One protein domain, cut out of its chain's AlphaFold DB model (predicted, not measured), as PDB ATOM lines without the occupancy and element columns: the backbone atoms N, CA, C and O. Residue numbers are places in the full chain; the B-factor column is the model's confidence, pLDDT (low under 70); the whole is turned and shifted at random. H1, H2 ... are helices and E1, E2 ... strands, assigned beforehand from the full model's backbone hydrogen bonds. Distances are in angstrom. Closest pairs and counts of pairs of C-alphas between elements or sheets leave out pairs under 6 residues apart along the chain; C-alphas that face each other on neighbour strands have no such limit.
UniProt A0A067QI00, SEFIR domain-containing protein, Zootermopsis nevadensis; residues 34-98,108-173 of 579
ATOM      1  N   ASP A  34      20.637 -18.391  36.830       34.69
ATOM      2  CA  ASP A  34      20.203 -17.395  35.860       34.69
ATOM      3  C   ASP A  34      19.892 -18.087  34.529       34.69
ATOM      4  O   ASP A  34      20.750 -18.743  33.934       34.69
ATOM      5  N   PHE A  35      18.672 -17.905  34.031       44.12
ATOM      6  CA  PHE A  35      18.258 -18.389  32.710       44.12
ATOM      7  C   PHE A  35      17.814 -17.226  31.836       44.12
ATOM      8  O   PHE A  35      17.216 -16.294  32.346       44.12
ATOM      9  N   THR A  36      18.061 -17.274  30.529       36.53
ATOM     10  CA  THR A  36      17.603 -16.262  29.565       36.53
ATOM     11  C   THR A  36      16.584 -16.869  28.598       36.53
ATOM     12  O   THR A  36      16.892 -17.850  27.922       36.53
ATOM     13  N   CYS A  37      15.363 -16.318  28.537       38.00
ATOM     14  CA  CYS A  37      14.289 -16.752  27.619       38.00
ATOM     15  C   CYS A  37      13.591 -15.559  26.929       38.00
ATOM     16  O   CYS A  37      13.502 -14.479  27.512       38.00
ATOM     17  N   THR A  38      13.122 -15.733  25.688       41.59
ATOM     18  CA  THR A  38      12.596 -14.668  24.804       41.59
ATOM     19  C   THR A  38      11.139 -14.937  24.364       41.59
ATOM     20  O   THR A  38      10.869 -15.994  23.800       41.59
ATOM     21  N   GLY A  39      10.197 -13.988  24.564       40.41
ATOM     22  CA  GLY A  39       8.811 -14.053  24.028       40.41
ATOM     23  C   GLY A  39       7.702 -13.331  24.841       40.41
ATOM     24  O   GLY A  39       7.948 -12.889  25.958       40.41
ATOM     25  N   ARG A  40       6.482 -13.215  24.272       40.09
ATOM     26  CA  ARG A  40       5.244 -12.497  24.726       40.09
ATOM     27  C   ARG A  40       4.101 -13.522  24.969       40.09
ATOM     28  O   ARG A  40       4.161 -14.554  24.318       40.09
ATOM     29  N   SER A  41       2.981 -13.340  25.684       44.56
ATOM     30  CA  SER A  41       2.643 -12.771  27.005       44.56
ATOM     31  C   SER A  41       1.352 -13.473  27.497       44.56
ATOM     32  O   SER A  41       0.332 -12.816  27.619       44.56
ATOM     33  N   ASP A  42       1.385 -14.793  27.696       45.94
ATOM     34  CA  ASP A  42       0.365 -15.554  28.440       45.94
ATOM     35  C   ASP A  42       1.064 -16.780  29.052       45.94
ATOM     36  O   ASP A  42       1.628 -17.608  28.336       45.94
ATOM     37  N   CYS A  43       1.138 -16.835  30.384       49.28
ATOM     38  CA  CYS A  43       1.825 -17.884  31.141       49.28
ATOM     39  C   CYS A  43       0.784 -18.801  31.775       49.28
ATOM     40  O   CYS A  43       0.399 -18.571  32.920       49.28
ATOM     41  N   ASP A  44       0.348 -19.833  31.055       53.50
ATOM     42  CA  ASP A  44      -0.431 -20.907  31.669       53.50
ATOM     43  C   ASP A  44       0.553 -21.844  32.387       53.50
ATOM     44  O   ASP A  44       1.274 -22.640  31.776       53.50
ATOM     45  N   TRP A  45       0.716 -21.624  33.691       55.56
ATOM     46  CA  TRP A  45       1.711 -22.307  34.508       55.56
ATOM     47  C   TRP A  45       1.113 -23.577  35.101       55.56
ATOM     48  O   TRP A  45       0.595 -23.584  36.212       55.56
ATOM     49  N   GLU A  46       1.236 -24.682  34.372       58.56
ATOM     50  CA  GLU A  46       1.023 -26.006  34.944       58.56
ATOM     51  C   GLU A  46       2.355 -26.757  35.029       58.56
ATOM     52  O   GLU A  46       2.938 -27.104  33.996       58.56
ATOM     53  N   PRO A  47       2.852 -27.061  36.240       55.62
ATOM     54  CA  PRO A  47       4.012 -27.926  36.438       55.62
ATOM     55  C   PRO A  47       3.686 -29.382  36.077       55.62
ATOM     56  O   PRO A  47       3.634 -30.273  36.925       55.62
ATOM     57  N   ARG A  48       3.455 -29.659  34.793       56.78
ATOM     58  CA  ARG A  48       3.309 -31.022  34.294       56.78
ATOM     59  C   ARG A  48       4.708 -31.637  34.211       56.78
ATOM     60  O   ARG A  48       5.540 -31.202  33.418       56.78
ATOM     61  N   ASN A  49       4.936 -32.685  35.006       63.59
ATOM     62  CA  ASN A  49       6.103 -33.582  34.975       63.59
ATOM     63  C   ASN A  49       7.367 -33.083  35.708       63.59
ATOM     64  O   ASN A  49       8.409 -32.856  35.088       63.59
ATOM     65  N   PHE A  50       7.323 -33.000  37.042       71.69
ATOM     66  CA  PHE A  50       8.544 -33.152  37.844       71.69
ATOM     67  C   PHE A  50       8.781 -34.637  38.137       71.69
ATOM     68  O   PHE A  50       7.863 -35.386  38.469       71.69
ATOM     69  N   THR A  51      10.032 -35.061  38.014       77.56
ATOM     70  CA  THR A  51      10.486 -36.410  38.340       77.56
ATOM     71  C   THR A  51      11.492 -36.298  39.475       77.56
ATOM     72  O   THR A  51      12.484 -35.573  39.374       77.56
ATOM     73  N   TRP A  52      11.239 -37.003  40.575       77.38
ATOM     74  CA  TRP A  52      12.212 -37.150  41.655       77.38
ATOM     75  C   TRP A  52      13.334 -38.050  41.140       77.38
ATOM     76  O   TRP A  52      13.136 -39.251  40.971       77.38
ATOM     77  N   MET A  53      14.488 -37.468  40.822       68.19
ATOM     78  CA  MET A  53      15.629 -38.197  40.282       68.19
ATOM     79  C   MET A  53      16.737 -38.356  41.319       68.19
ATOM     80  O   MET A  53      16.935 -37.522  42.199       68.19
ATOM     81  N   ASN A  54      17.510 -39.428  41.154       63.00
ATOM     82  CA  ASN A  54      18.793 -39.627  41.820       63.00
ATOM     83  C   ASN A  54      18.738 -39.421  43.349       63.00
ATOM     84  O   ASN A  54      19.298 -38.469  43.895       63.00
ATOM     85  N   LEU A  55      18.025 -40.324  44.026       77.56
ATOM     86  CA  LEU A  55      18.045 -40.441  45.479       77.56
ATOM     87  C   LEU A  55      19.348 -41.130  45.892       77.56
ATOM     88  O   LEU A  55      19.445 -42.357  45.837       77.56
ATOM     89  N   ASN A  56      20.338 -40.363  46.336       82.38
ATOM     90  CA  ASN A  56      21.467 -40.962  47.031       82.38
ATOM     91  C   ASN A  56      21.026 -41.246  48.473       82.38
ATOM     92  O   ASN A  56      20.985 -40.350  49.322       82.38
ATOM     93  N   GLN A  57      20.650 -42.502  48.714       83.19
ATOM     94  CA  GLN A  57      20.083 -42.950  49.985       83.19
ATOM     95  C   GLN A  57      21.039 -42.748  51.164       83.19
ATOM     96  O   GLN A  57      20.564 -42.484  52.266       83.19
ATOM     97  N   ASP A  58      22.352 -42.832  50.941       81.06
ATOM     98  CA  ASP A  58      23.359 -42.752  52.003       81.06
ATOM     99  C   ASP A  58      23.639 -41.300  52.423       81.06
ATOM    100  O   ASP A  58      23.777 -40.991  53.604       81.06
ATOM    101  N   THR A  59      23.676 -40.374  51.462       79.31
ATOM    102  CA  THR A  59      23.982 -38.952  51.721       79.31
ATOM    103  C   THR A  59      22.748 -38.089  51.987       79.31
ATOM    104  O   THR A  59      22.889 -36.945  52.422       79.31
ATOM    105  N   GLY A  60      21.542 -38.606  51.723       83.56
ATOM    106  CA  GLY A  60      20.308 -37.819  51.787       83.56
ATOM    107  C   GLY A  60      20.253 -36.730  50.710       83.56
ATOM    108  O   GLY A  60      19.695 -35.657  50.936       83.56
ATOM    109  N   LYS A  61      20.884 -36.959  49.554       86.25
ATOM    110  CA  LYS A  61      20.863 -36.033  48.413       86.25
ATOM    111  C   LYS A  61      19.729 -36.408  47.464       86.25
ATOM    112  O   LYS A  61      19.615 -37.565  47.061       86.25
ATOM    113  N   VAL A  62      18.911 -35.421  47.107       87.81
ATOM    114  CA  VAL A  62      17.729 -35.579  46.251       87.81
ATOM    115  C   VAL A  62      17.768 -34.548  45.141       87.81
ATOM    116  O   VAL A  62      17.833 -33.350  45.418       87.81
ATOM    117  N   THR A  63      17.690 -34.992  43.888       87.56
ATOM    118  CA  THR A  63      17.667 -34.094  42.732       87.56
ATOM    119  C   THR A  63      16.300 -34.121  42.058       87.56
ATOM    120  O   THR A  63      15.876 -35.108  41.472       87.56
ATOM    121  N   LEU A  64      15.591 -33.003  42.096       86.50
ATOM    122  CA  LEU A  64      14.362 -32.819  41.343       86.50
ATOM    123  C   LEU A  64      14.686 -32.432  39.917       86.50
ATOM    124  O   LEU A  64      15.389 -31.449  39.687       86.50
ATOM    125  N   GLN A  65      14.135 -33.189  38.979       84.19
ATOM    126  CA  GLN A  65      14.192 -32.863  37.572       84.19
ATOM    127  C   GLN A  65      12.831 -32.398  37.089       84.19
ATOM    128  O   GLN A  65      11.837 -33.089  37.288       84.19
ATOM    129  N   PHE A  66      12.769 -31.260  36.417       78.19
ATOM    130  CA  PHE A  66      11.546 -30.811  35.763       78.19
ATOM    131  C   PHE A  66      11.885 -30.105  34.462       78.19
ATOM    132  O   PHE A  66      12.988 -29.586  34.278       78.19
ATOM    133  N   ARG A  67      10.943 -30.109  33.523       73.19
ATOM    134  CA  ARG A  67      11.098 -29.323  32.300       73.19
ATOM    135  C   ARG A  67      11.127 -27.849  32.681       73.19
ATOM    136  O   ARG A  67      10.307 -27.416  33.488       73.19
ATOM    137  N   ALA A  68      12.093 -27.110  32.137       64.88
ATOM    138  CA  ALA A  68      12.153 -25.670  32.308       64.88
ATOM    139  C   ALA A  68      10.784 -25.083  31.969       64.88
ATOM    140  O   ALA A  68      10.138 -25.529  31.018       64.88
ATOM    141  N   PHE A  69      10.353 -24.118  32.778       65.88
ATOM    142  CA  PHE A  69       9.093 -23.428  32.548       65.88
ATOM    143  C   PHE A  69       9.058 -22.892  31.120       65.88
ATOM    144  O   PHE A  69      10.098 -22.506  30.571       65.88
ATOM    145  N   ASP A  70       7.867 -22.890  30.527       57.00
ATOM    146  CA  ASP A  70       7.699 -22.405  29.167       57.00
ATOM    147  C   ASP A  70       8.273 -20.989  29.022       57.00
ATOM    148  O   ASP A  70       8.347 -20.223  29.991       57.00
ATOM    149  N   ARG A  71       8.705 -20.662  27.798       52.62
ATOM    150  CA  ARG A  71       9.612 -19.556  27.395       52.62
ATOM    151  C   ARG A  71       9.247 -18.132  27.870       52.62
ATOM    152  O   ARG A  71       9.942 -17.181  27.518       52.62
ATOM    153  N   LEU A  72       8.171 -17.965  28.631       50.12
ATOM    154  CA  LEU A  72       7.439 -16.722  28.844       50.12
ATOM    155  C   LEU A  72       7.391 -16.240  30.303       50.12
ATOM    156  O   LEU A  72       6.978 -15.106  30.542       50.12
ATOM    157  N   CYS A  73       7.828 -17.030  31.290       58.22
ATOM    158  CA  CYS A  73       7.560 -16.705  32.696       58.22
ATOM    159  C   CYS A  73       8.782 -16.111  33.414       58.22
ATOM    160  O   CYS A  73       9.503 -16.798  34.143       58.22
ATOM    161  N   LYS A  74       8.996 -14.804  33.213       69.00
ATOM    162  CA  LYS A  74       9.934 -13.996  34.013       69.00
ATOM    163  C   LYS A  74       9.526 -14.036  35.487       69.00
ATOM    164  O   LYS A  74       8.334 -14.050  35.791       69.00
ATOM    165  N   GLY A  75      10.505 -14.015  36.381       75.19
ATOM    166  CA  GLY A  75      10.245 -13.923  37.814       75.19
ATOM    167  C   GLY A  75      11.322 -14.564  38.673       75.19
ATOM    168  O   GLY A  75      12.225 -15.252  38.178       75.19
ATOM    169  N   ASP A  76      11.190 -14.315  39.970       79.62
ATOM    170  CA  ASP A  76      11.914 -15.029  41.010       79.62
ATOM    171  C   ASP A  76      11.076 -16.247  41.423       79.62
ATOM    172  O   ASP A  76       9.887 -16.130  41.708       79.62
ATOM    173  N   TYR A  77      11.701 -17.422  41.419       82.31
ATOM    174  CA  TYR A  77      11.082 -18.686  41.807       82.31
ATOM    175  C   TYR A  77      11.704 -19.176  43.105       82.31
ATOM    176  O   TYR A  77      12.929 -19.253  43.198       82.31
ATOM    177  N   TYR A  78      10.884 -19.575  44.068       83.62
ATOM    178  CA  TYR A  78      11.308 -20.180  45.322       83.62
ATOM    179  C   TYR A  78      10.796 -21.619  45.380       83.62
ATOM    180  O   TYR A  78       9.601 -21.879  45.431       83.62
ATOM    181  N   PHE A  79      11.717 -22.571  45.358       83.94
ATOM    182  CA  PHE A  79      11.468 -24.000  45.476       83.94
ATOM    183  C   PHE A  79      11.657 -24.401  46.934       83.94
ATOM    184  O   PHE A  79      12.783 -24.525  47.419       83.94
ATOM    185  N   ILE A  80      10.551 -24.580  47.638       83.31
ATOM    186  CA  ILE A  80      10.481 -24.888  49.058       83.31
ATOM    187  C   ILE A  80      10.179 -26.377  49.193       83.31
ATOM    188  O   ILE A  80       9.080 -26.841  48.908       83.31
ATOM    189  N   LEU A  81      11.161 -27.147  49.642       84.69
ATOM    190  CA  LEU A  81      10.935 -28.529  50.029       84.69
ATOM    191  C   LEU A  81      10.381 -28.544  51.450       84.69
ATOM    192  O   LEU A  81      11.053 -28.102  52.381       84.69
ATOM    193  N   GLN A  82       9.171 -29.053  51.621       84.62
ATOM    194  CA  GLN A  82       8.495 -29.155  52.907       84.62
ATOM    195  C   GLN A  82       8.497 -30.601  53.388       84.62
ATOM    196  O   GLN A  82       8.304 -31.513  52.585       84.62
ATOM    197  N   ALA A  83       8.712 -30.803  54.685       84.25
ATOM    198  CA  ALA A  83       8.699 -32.109  55.327       84.25
ATOM    199  C   ALA A  83       7.487 -32.244  56.253       84.25
ATOM    200  O   ALA A  83       7.181 -31.340  57.035       84.25
ATOM    201  N   PHE A  84       6.845 -33.405  56.194       84.19
ATOM    202  CA  PHE A  84       5.876 -33.859  57.179       84.19
ATOM    203  C   PHE A  84       6.587 -34.838  58.106       84.19
ATOM    204  O   PHE A  84       6.949 -35.954  57.717       84.19
ATOM    205  N   GLU A  85       6.853 -34.385  59.324       78.06
ATOM    206  CA  GLU A  85       7.584 -35.176  60.306       78.06
ATOM    207  C   GLU A  85       6.695 -36.269  60.897       78.06
ATOM    208  O   GLU A  85       5.492 -36.083  61.051       78.06
ATOM    209  N   ASN A  86       7.298 -37.406  61.254       82.50
ATOM    210  CA  ASN A  86       6.619 -38.534  61.906       82.50
ATOM    211  C   ASN A  86       5.451 -39.147  61.108       82.50
ATOM    212  O   ASN A  86       4.601 -39.813  61.687       82.50
ATOM    213  N   VAL A  87       5.432 -38.959  59.788       87.06
ATOM    214  CA  VAL A  87       4.443 -39.557  58.884       87.06
ATOM    215  C   VAL A  87       4.990 -40.858  58.301       87.06
ATOM    216  O   VAL A  87       6.104 -40.897  57.775       87.06
ATOM    217  N   THR A  88       4.207 -41.930  58.361       90.31
ATOM    218  CA  THR A  88       4.530 -43.224  57.744       90.31
ATOM    219  C   THR A  88       4.353 -43.199  56.220       90.31
ATOM    220  O   THR A  88       3.730 -42.309  55.640       90.31
ATOM    221  N   LYS A  89       4.886 -44.209  55.523       90.81
ATOM    222  CA  LYS A  89       4.785 -44.305  54.056       90.81
ATOM    223  C   LYS A  89       3.341 -44.366  53.549       90.81
ATOM    224  O   LYS A  89       3.057 -43.817  52.485       90.81
ATOM    225  N   ASP A  90       2.453 -45.028  54.285       90.50
ATOM    226  CA  ASP A  90       1.050 -45.164  53.889       90.50
ATOM    227  C   ASP A  90       0.244 -43.908  54.223       90.50
ATOM    228  O   ASP A  90      -0.523 -43.443  53.380       90.50
ATOM    229  N   GLU A  91       0.505 -43.279  55.373       89.25
ATOM    230  CA  GLU A  91      -0.069 -41.969  55.699       89.25
ATOM    231  C   GLU A  91       0.342 -40.911  54.673       89.25
ATOM    232  O   GLU A  91      -0.507 -40.142  54.242       89.25
ATOM    233  N   CYS A  92       1.592 -40.927  54.195       89.75
ATOM    234  CA  CYS A  92       2.088 -39.983  53.189       89.75
ATOM    235  C   CYS A  92       1.266 -39.998  51.887       89.75
ATOM    236  O   CYS A  92       1.032 -38.948  51.293       89.75
ATOM    237  N   LYS A  93       0.785 -41.175  51.460       86.81
ATOM    238  CA  LYS A  93      -0.109 -41.309  50.293       86.81
ATOM    239  C   LYS A  93      -1.523 -40.807  50.584       86.81
ATOM    240  O   LYS A  93      -2.217 -40.372  49.671       86.81
ATOM    241  N   GLY A  94      -1.949 -40.931  51.841       81.75
ATOM    242  CA  GLY A  94      -3.261 -40.530  52.335       81.75
ATOM    243  C   GLY A  94      -3.371 -39.050  52.696       81.75
ATOM    244  O   GLY A  94      -4.470 -38.608  53.024       81.75
ATOM    245  N   ILE A  95      -2.279 -38.275  52.613       81.06
ATOM    246  CA  ILE A  95      -2.321 -36.811  52.703       81.06
ATOM    247  C   ILE A  95      -3.008 -36.279  51.435       81.06
ATOM    248  O   ILE A  95      -2.372 -35.857  50.468       81.06
ATOM    249  N   VAL A  96      -4.340 -36.358  51.431       67.25
ATOM    250  CA  VAL A  96      -5.215 -35.774  50.421       67.25
ATOM    251  C   VAL A  96      -5.500 -34.349  50.860       67.25
ATOM    252  O   VAL A  96      -6.141 -34.114  51.883       67.25
ATOM    253  N   PHE A  97      -5.012 -33.385  50.091       63.25
ATOM    254  CA  PHE A  97      -5.366 -31.994  50.320       63.25
ATOM    255  C   PHE A  97      -6.797 -31.799  49.846       63.25
ATOM    256  O   PHE A  97      -7.121 -32.069  48.689       63.25
ATOM    257  N   GLY A  98      -7.669 -31.397  50.769       48.12
ATOM    258  CA  GLY A  98      -9.048 -31.104  50.430       48.12
ATOM    259  C   GLY A  98      -9.072 -30.028  49.352       48.12
ATOM    260  O   GLY A  98      -8.630 -28.908  49.595       48.12
ATOM    261  N   GLY A 108      -2.286 -25.520  52.926       55.34
ATOM    262  CA  GLY A 108      -3.265 -26.265  53.734       55.34
ATOM    263  C   GLY A 108      -2.838 -27.152  54.902       55.34
ATOM    264  O   GLY A 108      -3.685 -27.532  55.704       55.34
ATOM    265  N   VAL A 109      -1.568 -27.515  55.042       60.19
ATOM    266  CA  VAL A 109      -1.078 -28.335  56.155       60.19
ATOM    267  C   VAL A 109       0.246 -27.760  56.633       60.19
ATOM    268  O   VAL A 109       1.116 -27.442  55.819       60.19
ATOM    269  N   LEU A 110       0.375 -27.641  57.958       62.69
ATOM    270  CA  LEU A 110       1.578 -27.233  58.687       62.69
ATOM    271  C   LEU A 110       2.727 -28.207  58.392       62.69
ATOM    272  O   LEU A 110       2.965 -29.158  59.130       62.69
ATOM    273  N   ALA A 111       3.414 -27.984  57.280       73.81
ATOM    274  CA  ALA A 111       4.639 -28.674  56.933       73.81
ATOM    275  C   ALA A 111       5.821 -27.756  57.243       73.81
ATOM    276  O   ALA A 111       5.800 -26.563  56.926       73.81
ATOM    277  N   SER A 112       6.861 -28.311  57.851       81.75
ATOM    278  CA  SER A 112       8.074 -27.555  58.131       81.75
ATOM    279  C   SER A 112       8.890 -27.404  56.850       81.75
ATOM    280  O   SER A 112       9.067 -28.361  56.092       81.75
ATOM    281  N   ALA A 113       9.407 -26.207  56.592       82.12
ATOM    282  CA  ALA A 113      10.314 -25.978  55.476       82.12
ATOM    283  C   ALA A 113      11.635 -26.713  55.746       82.12
ATOM    284  O   ALA A 113      12.381 -26.385  56.665       82.12
ATOM    285  N   HIS A 114      11.940 -27.737  54.958       84.38
ATOM    286  CA  HIS A 114      13.222 -28.431  55.042       84.38
ATOM    287  C   HIS A 114      14.326 -27.573  54.431       84.38
ATOM    288  O   HIS A 114      15.351 -27.312  55.057       84.38
ATOM    289  N   SER A 115      14.101 -27.101  53.206       83.62
ATOM    290  CA  SER A 115      15.101 -26.377  52.433       83.62
ATOM    291  C   SER A 115      14.435 -25.523  51.361       83.62
ATOM    292  O   SER A 115      13.477 -25.959  50.731       83.62
ATOM    293  N   VAL A 116      14.997 -24.345  51.087       82.44
ATOM    294  CA  VAL A 116      14.529 -23.449  50.022       82.44
ATOM    295  C   VAL A 116      15.626 -23.260  48.978       82.44
ATOM    296  O   VAL A 116      16.821 -23.252  49.294       82.44
ATOM    297  N   ARG A 117      15.230 -23.160  47.710       81.44
ATOM    298  CA  ARG A 117      16.095 -22.759  46.599       81.44
ATOM    299  C   ARG A 117      15.442 -21.603  45.844       81.44
ATOM    300  O   ARG A 117      14.309 -21.740  45.423       81.44
ATOM    301  N   LYS A 118      16.141 -20.491  45.641       81.31
ATOM    302  CA  LYS A 118      15.752 -19.395  44.754       81.31
ATOM    303  C   LYS A 118      16.386 -19.559  43.369       81.31
ATOM    304  O   LYS A 118      17.600 -19.708  43.256       81.31
ATOM    305  N   GLY A 119      15.582 -19.499  42.317       78.62
ATOM    306  CA  GLY A 119      16.034 -19.384  40.930       78.62
ATOM    307  C   GLY A 119      15.501 -18.101  40.301       78.62
ATOM    308  O   GLY A 119      14.429 -17.636  40.683       78.62
ATOM    309  N   ARG A 120      16.223 -17.528  39.332       78.06
ATOM    310  CA  ARG A 120      15.776 -16.337  38.600       78.06
ATOM    311  C   ARG A 120      15.750 -16.612  37.104       78.06
ATOM    312  O   ARG A 120      16.766 -16.919  36.485       78.06
ATOM    313  N   VAL A 121      14.583 -16.435  36.495       70.00
ATOM    314  CA  VAL A 121      14.454 -16.487  35.034       70.00
ATOM    315  C   VAL A 121      14.519 -15.057  34.501       70.00
ATOM    316  O   VAL A 121      13.597 -14.263  34.691       70.00
ATOM    317  N   LYS A 122      15.641 -14.720  33.863       68.00
ATOM    318  CA  LYS A 122      15.899 -13.447  33.186       68.00
ATOM    319  C   LYS A 122      15.363 -13.466  31.752       68.00
ATOM    320  O   LYS A 122      15.217 -14.500  31.100       68.00
ATOM    321  N   GLU A 123      15.102 -12.273  31.237       62.53
ATOM    322  CA  GLU A 123      14.783 -12.074  29.828       62.53
ATOM    323  C   GLU A 123      16.038 -12.276  28.970       62.53
ATOM    324  O   GLU A 123      17.100 -11.719  29.250       62.53
ATOM    325  N   GLY A 124      15.928 -13.105  27.934       58.72
ATOM    326  CA  GLY A 124      16.950 -13.208  26.901       58.72
ATOM    327  C   GLY A 124      16.864 -12.033  25.932       58.72
ATOM    328  O   GLY A 124      15.795 -11.475  25.707       58.72
ATOM    329  N   ASN A 125      17.993 -11.648  25.338       51.59
ATOM    330  CA  ASN A 125      18.012 -10.593  24.330       51.59
ATOM    331  C   ASN A 125      17.492 -11.163  22.994       51.59
ATOM    332  O   ASN A 125      18.057 -12.119  22.465       51.59
ATOM    333  N   LEU A 126      16.403 -10.598  22.464       53.66
ATOM    334  CA  LEU A 126      15.638 -11.081  21.297       53.66
ATOM    335  C   LEU A 126      16.381 -11.014  19.945       53.66
ATOM    336  O   LEU A 126      15.801 -11.341  18.914       53.66
ATOM    337  N   SER A 127      17.639 -10.575  19.905       50.66
ATOM    338  CA  SER A 127      18.276 -10.127  18.661       50.66
ATOM    339  C   SER A 127      18.844 -11.220  17.746       50.66
ATOM    340  O   SER A 127      19.171 -10.895  16.610       50.66
ATOM    341  N   ASN A 128      18.902 -12.498  18.148       47.78
ATOM    342  CA  ASN A 128      19.393 -13.589  17.285       47.78
ATOM    343  C   ASN A 128      18.399 -14.766  17.215       47.78
ATOM    344  O   ASN A 128      18.396 -15.662  18.056       47.78
ATOM    345  N   ASN A 129      17.573 -14.763  16.165       45.06
ATOM    346  CA  ASN A 129      16.467 -15.691  15.873       45.06
ATOM    347  C   ASN A 129      16.882 -17.116  15.436       45.06
ATOM    348  O   ASN A 129      16.228 -17.725  14.592       45.06
ATOM    349  N   ILE A 130      17.947 -17.691  15.993       48.12
ATOM    350  CA  ILE A 130      18.322 -19.080  15.694       48.12
ATOM    351  C   ILE A 130      18.731 -19.777  16.986       48.12
ATOM    352  O   ILE A 130      19.912 -19.813  17.310       48.12
ATOM    353  N   PHE A 131      17.771 -20.353  17.717       39.72
ATOM    354  CA  PHE A 131      18.085 -21.366  18.727       39.72
ATOM    355  C   PHE A 131      17.044 -22.500  18.775       39.72
ATOM    356  O   PHE A 131      15.842 -22.248  18.652       39.72
ATOM    357  N   PRO A 132      17.514 -23.754  18.939       41.12
ATOM    358  CA  PRO A 132      16.713 -24.972  18.913       41.12
ATOM    359  C   PRO A 132      15.874 -25.106  20.195       41.12
ATOM    360  O   PRO A 132      16.144 -24.444  21.194       41.12
ATOM    361  N   ASN A 133      14.839 -25.949  20.143       45.38
ATOM    362  CA  ASN A 133      13.947 -26.375  21.232       45.38
ATOM    363  C   ASN A 133      14.402 -26.020  22.664       45.38
ATOM    364  O   ASN A 133      15.394 -26.539  23.171       45.38
ATOM    365  N   CYS A 134      13.611 -25.197  23.360       51.19
ATOM    366  CA  CYS A 134      13.797 -24.900  24.785       51.19
ATOM    367  C   CYS A 134      13.258 -26.021  25.688       51.19
ATOM    368  O   CYS A 134      12.796 -25.745  26.787       51.19
ATOM    369  N   GLU A 135      13.366 -27.286  25.271       56.53
ATOM    370  CA  GLU A 135      13.159 -28.451  26.144       56.53
ATOM    371  C   GLU A 135      14.354 -28.624  27.096       56.53
ATOM    372  O   GLU A 135      14.928 -29.702  27.257       56.53
ATOM    373  N   LYS A 136      14.799 -27.528  27.714       64.75
ATOM    374  CA  LYS A 136      15.848 -27.597  28.719       64.75
ATOM    375  C   LYS A 136      15.239 -28.202  29.964       64.75
ATOM    376  O   LYS A 136      14.160 -27.824  30.400       64.75
ATOM    377  N   THR A 137      15.941 -29.166  30.521       70.25
ATOM    378  CA  THR A 137      15.528 -29.807  31.754       70.25
ATOM    379  C   THR A 137      16.322 -29.190  32.900       70.25
ATOM    380  O   THR A 137      17.535 -29.018  32.787       70.25
ATOM    381  N   LEU A 138      15.636 -28.796  33.969       73.56
ATOM    382  CA  LEU A 138      16.220 -28.185  35.155       73.56
ATOM    383  C   LEU A 138      16.388 -29.232  36.246       73.56
ATOM    384  O   LEU A 138      15.470 -30.003  36.517       73.56
ATOM    385  N   ASN A 139      17.559 -29.221  36.878       80.31
ATOM    386  CA  ASN A 139      17.891 -30.091  37.997       80.31
ATOM    387  C   ASN A 139      18.090 -29.226  39.246       80.31
ATOM    388  O   ASN A 139      19.012 -28.413  39.292       80.31
ATOM    389  N   ILE A 140      17.265 -29.420  40.270       81.88
ATOM    390  CA  ILE A 140      17.408 -28.761  41.571       81.88
ATOM    391  C   ILE A 140      17.784 -29.804  42.601       81.88
ATOM    392  O   ILE A 140      17.124 -30.826  42.721       81.88
ATOM    393  N   THR A 141      18.842 -29.546  43.365       83.56
ATOM    394  CA  THR A 141      19.333 -30.499  44.361       83.56
ATOM    395  C   THR A 141      19.094 -30.004  45.782       83.56
ATOM    396  O   THR A 141      19.470 -28.886  46.158       83.56
ATOM    397  N   PHE A 142      18.509 -30.884  46.585       84.31
ATOM    398  CA  PHE A 142      18.335 -30.748  48.020       84.31
ATOM    399  C   PHE A 142      19.265 -31.734  48.732       84.31
ATOM    400  O   PHE A 142      19.474 -32.853  48.267       84.31
ATOM    401  N   ASN A 143      19.847 -31.298  49.846       83.69
ATOM    402  CA  ASN A 143      20.801 -32.075  50.637       83.69
ATOM    403  C   ASN A 143      20.213 -32.327  52.028       83.69
ATOM    404  O   ASN A 143      19.335 -31.578  52.454       83.69
ATOM    405  N   LEU A 144      20.755 -33.310  52.753       82.88
ATOM    406  CA  LEU A 144      20.354 -33.637  54.131       82.88
ATOM    407  C   LEU A 144      18.869 -34.034  54.248       82.88
ATOM    408  O   LEU A 144      18.206 -33.747  55.249       82.88
ATOM    409  N   ILE A 145      18.328 -34.665  53.205       87.62
ATOM    410  CA  ILE A 145      16.975 -35.212  53.198       87.62
ATOM    411  C   ILE A 145      16.972 -36.487  54.030       87.62
ATOM    412  O   ILE A 145      17.587 -37.485  53.648       87.62
ATOM    413  N   TYR A 146      16.282 -36.449  55.165       89.25
ATOM    414  CA  TYR A 146      16.075 -37.613  56.014       89.25
ATOM    415  C   TYR A 146      14.879 -38.434  55.542       89.25
ATOM    416  O   TYR A 146      14.132 -38.044  54.647       89.25
ATOM    417  N   ARG A 147      14.714 -39.612  56.134       90.06
ATOM    418  CA  ARG A 147      13.566 -40.469  55.866       90.06
ATOM    419  C   ARG A 147      12.273 -39.769  56.285       90.06
ATOM    420  O   ARG A 147      12.112 -39.442  57.459       90.06
ATOM    421  N   GLY A 148      11.340 -39.575  55.358       91.81
ATOM    422  CA  GLY A 148      10.086 -38.893  55.668       91.81
ATOM    423  C   GLY A 148       9.203 -38.618  54.460       91.81
ATOM    424  O   GLY A 148       9.532 -38.963  53.326       91.81
ATOM    425  N   CYS A 149       8.059 -37.990  54.715       92.12
ATOM    426  CA  CYS A 149       7.147 -37.544  53.673       92.12
ATOM    427  C   CYS A 149       7.468 -36.094  53.300       92.12
ATOM    428  O   CYS A 149       7.542 -35.235  54.176       92.12
ATOM    429  N   TYR A 150       7.658 -35.818  52.012       92.00
ATOM    430  CA  TYR A 150       8.056 -34.504  51.516       92.00
ATOM    431  C   TYR A 150       7.133 -34.014  50.415       92.00
ATOM    432  O   TYR A 150       6.595 -34.810  49.654       92.00
ATOM    433  N   ARG A 151       7.009 -32.699  50.264       90.56
ATOM    434  CA  ARG A 151       6.410 -32.085  49.074       90.56
ATOM    435  C   ARG A 151       7.240 -30.903  48.600       90.56
ATOM    436  O   ARG A 151       7.917 -30.256  49.394       90.56
ATOM    437  N   LEU A 152       7.173 -30.629  47.307       89.19
ATOM    438  CA  LEU A 152       7.747 -29.439  46.705       89.19
ATOM    439  C   LEU A 152       6.661 -28.369  46.595       89.19
ATOM    440  O   LEU A 152       5.674 -28.568  45.895       89.19
ATOM    441  N   GLN A 153       6.881 -27.231  47.236       88.50
ATOM    442  CA  GLN A 153       6.153 -25.995  46.995       88.50
ATOM    443  C   GLN A 153       7.004 -25.102  46.087       88.50
ATOM    444  O   GLN A 153       8.205 -24.958  46.299       88.50
ATOM    445  N   ILE A 154       6.407 -24.544  45.042       86.06
ATOM    446  CA  ILE A 154       7.041 -23.582  44.146       86.06
ATOM    447  C   ILE A 154       6.264 -22.284  44.279       86.06
ATOM    448  O   ILE A 154       5.076 -22.245  43.978       86.06
ATOM    449  N   GLU A 155       6.936 -21.234  44.719       86.38
ATOM    450  CA  GLU A 155       6.397 -19.881  44.729       86.38
ATOM    451  C   GLU A 155       7.029 -19.102  43.587       86.38
ATOM    452  O   GLU A 155       8.243 -19.146  43.388       86.38
ATOM    453  N   LYS A 156       6.214 -18.388  42.827       83.69
ATOM    454  CA  LYS A 156       6.656 -17.491  41.771       83.69
ATOM    455  C   LYS A 156       6.228 -16.086  42.143       83.69
ATOM    456  O   LYS A 156       5.039 -15.803  42.227       83.69
ATOM    457  N   GLU A 157       7.203 -15.209  42.314       80.75
ATOM    458  CA  GLU A 157       6.975 -13.792  42.555       80.75
ATOM    459  C   GLU A 157       6.987 -13.051  41.210       80.75
ATOM    460  O   GLU A 157       8.000 -13.022  40.500       80.75
ATOM    461  N   TYR A 158       5.846 -12.472  40.835       77.44
ATOM    462  CA  TYR A 158       5.683 -11.707  39.603       77.44
ATOM    463  C   TYR A 158       4.864 -10.444  39.870       77.44
ATOM    464  O   TYR A 158       3.723 -10.515  40.304       77.44
ATOM    465  N   ASN A 159       5.450  -9.272  39.610       80.31
ATOM    466  CA  ASN A 159       4.812  -7.965  39.831       80.31
ATOM    467  C   ASN A 159       4.252  -7.748  41.256       80.31
ATOM    468  O   ASN A 159       3.301  -6.995  41.436       80.31
ATOM    469  N   GLY A 160       4.863  -8.374  42.268       80.88
ATOM    470  CA  GLY A 160       4.418  -8.295  43.665       80.88
ATOM    471  C   GLY A 160       3.298  -9.272  44.033       80.88
ATOM    472  O   GLY A 160       2.935  -9.345  45.202       80.88
ATOM    473  N   GLU A 161       2.786 -10.047  43.075       80.75
ATOM    474  CA  GLU A 161       1.887 -11.171  43.327       80.75
ATOM    475  C   GLU A 161       2.701 -12.465  43.460       80.75
ATOM    476  O   GLU A 161       3.664 -12.692  42.717       80.75
ATOM    477  N   VAL A 162       2.322 -13.314  44.416       81.12
ATOM    478  CA  VAL A 162       2.946 -14.621  44.644       81.12
ATOM    479  C   VAL A 162       1.993 -15.699  44.148       81.12
ATOM    480  O   VAL A 162       0.926 -15.895  44.713       81.12
ATOM    481  N   GLN A 163       2.380 -16.405  43.089       83.00
ATOM    482  CA  GLN A 163       1.679 -17.598  42.617       83.00
ATOM    483  C   GLN A 163       2.298 -18.828  43.275       83.00
ATOM    484  O   GLN A 163       3.521 -18.976  43.269       83.00
ATOM    485  N   MET A 164       1.474 -19.718  43.823       82.44
ATOM    486  CA  MET A 164       1.939 -20.899  44.545       82.44
ATOM    487  C   MET A 164       1.499 -22.188  43.849       82.44
ATOM    488  O   MET A 164       0.375 -22.311  43.374       82.44
ATOM    489  N   PHE A 165       2.389 -23.174  43.823       83.69
ATOM    490  CA  PHE A 165       2.096 -24.540  43.402       83.69
ATOM    491  C   PHE A 165       2.648 -25.517  44.418       83.69
ATOM    492  O   PHE A 165       3.763 -25.340  44.901       83.69
ATOM    493  N   CYS A 166       1.916 -26.595  44.673       84.19
ATOM    494  CA  CYS A 166       2.363 -27.668  45.544       84.19
ATOM    495  C   CYS A 166       2.267 -29.016  44.834       84.19
ATOM    496  O   CYS A 166       1.239 -29.371  44.260       84.19
ATOM    497  N   SER A 167       3.351 -29.788  44.895       85.88
ATOM    498  CA  SER A 167       3.367 -31.165  44.424       85.88
ATOM    499  C   SER A 167       2.539 -32.065  45.336       85.88
ATOM    500  O   SER A 167       2.422 -31.823  46.540       85.88
ATOM    501  N   SER A 168       2.089 -33.199  44.796       85.44
ATOM    502  CA  SER A 168       1.692 -34.324  45.642       85.44
ATOM    503  C   SER A 168       2.855 -34.728  46.565       85.44
ATOM    504  O   SER A 168       4.019 -34.654  46.140       85.44
ATOM    505  N   PRO A 169       2.578 -35.144  47.812       89.25
ATOM    506  CA  PRO A 169       3.610 -35.626  48.714       89.25
ATOM    507  C   PRO A 169       4.252 -36.916  48.207       89.25
ATOM    508  O   PRO A 169       3.601 -37.766  47.599       89.25
ATOM    509  N   VAL A 170       5.540 -37.072  48.485       90.75
ATOM    510  CA  VAL A 170       6.335 -38.250  48.158       90.75
ATOM    511  C   VAL A 170       7.077 -38.699  49.405       90.75
ATOM    512  O   VAL A 170       7.750 -37.914  50.071       90.75
ATOM    513  N   PHE A 171       6.966 -39.988  49.714       91.50
ATOM    514  CA  PHE A 171       7.742 -40.591  50.786       91.50
ATOM    515  C   PHE A 171       9.155 -40.894  50.287       91.50
ATOM    516  O   PHE A 171       9.335 -41.709  49.379       91.50
ATOM    517  N   LEU A 172      10.150 -40.246  50.886       91.19
ATOM    518  CA  LEU A 172      11.559 -40.421  50.561       91.19
ATOM    519  C   LEU A 172      12.199 -41.344  51.597       91.19
ATOM    520  O   LEU A 172      12.236 -41.042  52.789       91.19
ATOM    521  N   ASP A 173      12.689 -42.487  51.124       89.12
ATOM    522  CA  ASP A 173      13.279 -43.537  51.956       89.12
ATOM    523  C   ASP A 173      14.809 -43.433  51.924       89.12
ATOM    524  O   ASP A 173      15.492 -44.173  51.213       89.12
TER     525      ASP A 173
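AT A GLANCE: This is residues 34 to 98 and 108 to 173 of the 579 residues of the protein "SEFIR domain-containing protein" of Zootermopsis nevadensis (UniProt A0A067QI00). A large, strongly twisted sheet of E1, E4, E5, E7, E8 and E9 and a smaller sheet of E2, E3 and E6 are only partly face to face and come closest where Phe 142, the last residue of E6, is near E5 and E4. The short helix H1 packs on the large sheet at E9 and the first part of E7, at one end of the long axis, and the loop of residues 124 to 136 reaches out at the other end. The printed part has 131 residues, with nine named strands and one named helix in the order E1 E2 E3 E4 H1 E5 E6 E7 E8 E9, and its class is mostly strand. The large sheet is branched and mixed, with E7 beside three strands, while the small one is antiparallel in the order E2, E3, E6. The whole is elongated, 53 by 32 by 20 A, and only just compact, close to loose, with a radius of gyration of the C-alphas of 16.4 A.

HOW THE PARTS SIT: E1, residues 34 to 37, is an edge strand and the parallel neighbour of E5, residues 112 to 123, with N 122 and O 35 2.7 A apart. E2, residues 50 to 56, and E3, residues 61 to 67, form an antiparallel hairpin, with N 51 and O 65 2.8 A apart. E6, residues 137 to 142, is the other antiparallel neighbour of E3, with N 64 and O 140 at 2.7 A. The closest C-alphas of E5 and E6 are those of Ser 115 and Phe 142, 7.0 A apart, and E5 bends by 58 degrees at residue 115. E4, residues 75 to 84, has antiparallel E5 on one side, with N 79 and O 117 at 2.7 A, and antiparallel E7, residues 148 to 158, on the other side, with N 80 and O 153 at 2.7 A. E7 pairs in a staggered way on its side away from E4: E9, residues 170 to 172, is beside residues 148 to 150, with N 170 and O 150 at 2.8 A. E8, residues 161 to 166, is beside residues 152 to 158 and forms a hairpin with E7, with N 154 and O 165 at 2.8 A. H1, residues 89 to 94, is on this sheet at a height over the sheet of 8.8 A. It is only just over E7 and E9, with 3 of its C-alphas falling on each, and runs along the strands, at 5 degrees to E7 on the local plane. The closest C-alphas of H1 and E9 are those of Lys 89 and Phe 171, 5.8 A apart. In H1, 1 of 2 O i to N i+4 pairs is within hydrogen-bond range. E2 is apart from E4, E5, E7 and E8, and only just apart from E9, at 8.2 A.

IN THESE COORDINATES: E1 begins at C-alpha 34 (20.203, -17.395, 35.860) and spans 10.2 A. E2 spans 17.7 A, E3 20.0 A and E4 28.1 A. H1 spans 9.1 A from C-alpha 89 (4.785, -44.305, 54.056). E5, the longest strand by residues, spans 33.0 A, E6 16.5 A, E7 31.9 A and E8 16.7 A. E9 spans 6.1 A and ends at C-alpha 172 (11.559, -40.421, 50.561).

THE WHOLE: The two C-alphas farthest apart, those of Asn 86 and Ser 127, are 53.0 A apart. Residues 99 to 107 are not printed, and C-alphas 98 and 108 are 8.2 A apart across this cut, on the way from H1 to E5. Of the links printed whole, E1 to E2 and E5 to E6 are long. The mean pLDDT of the printed part is 72.8, and 46 residues are under 70, among them residues 34 to 49 and 122 to 136.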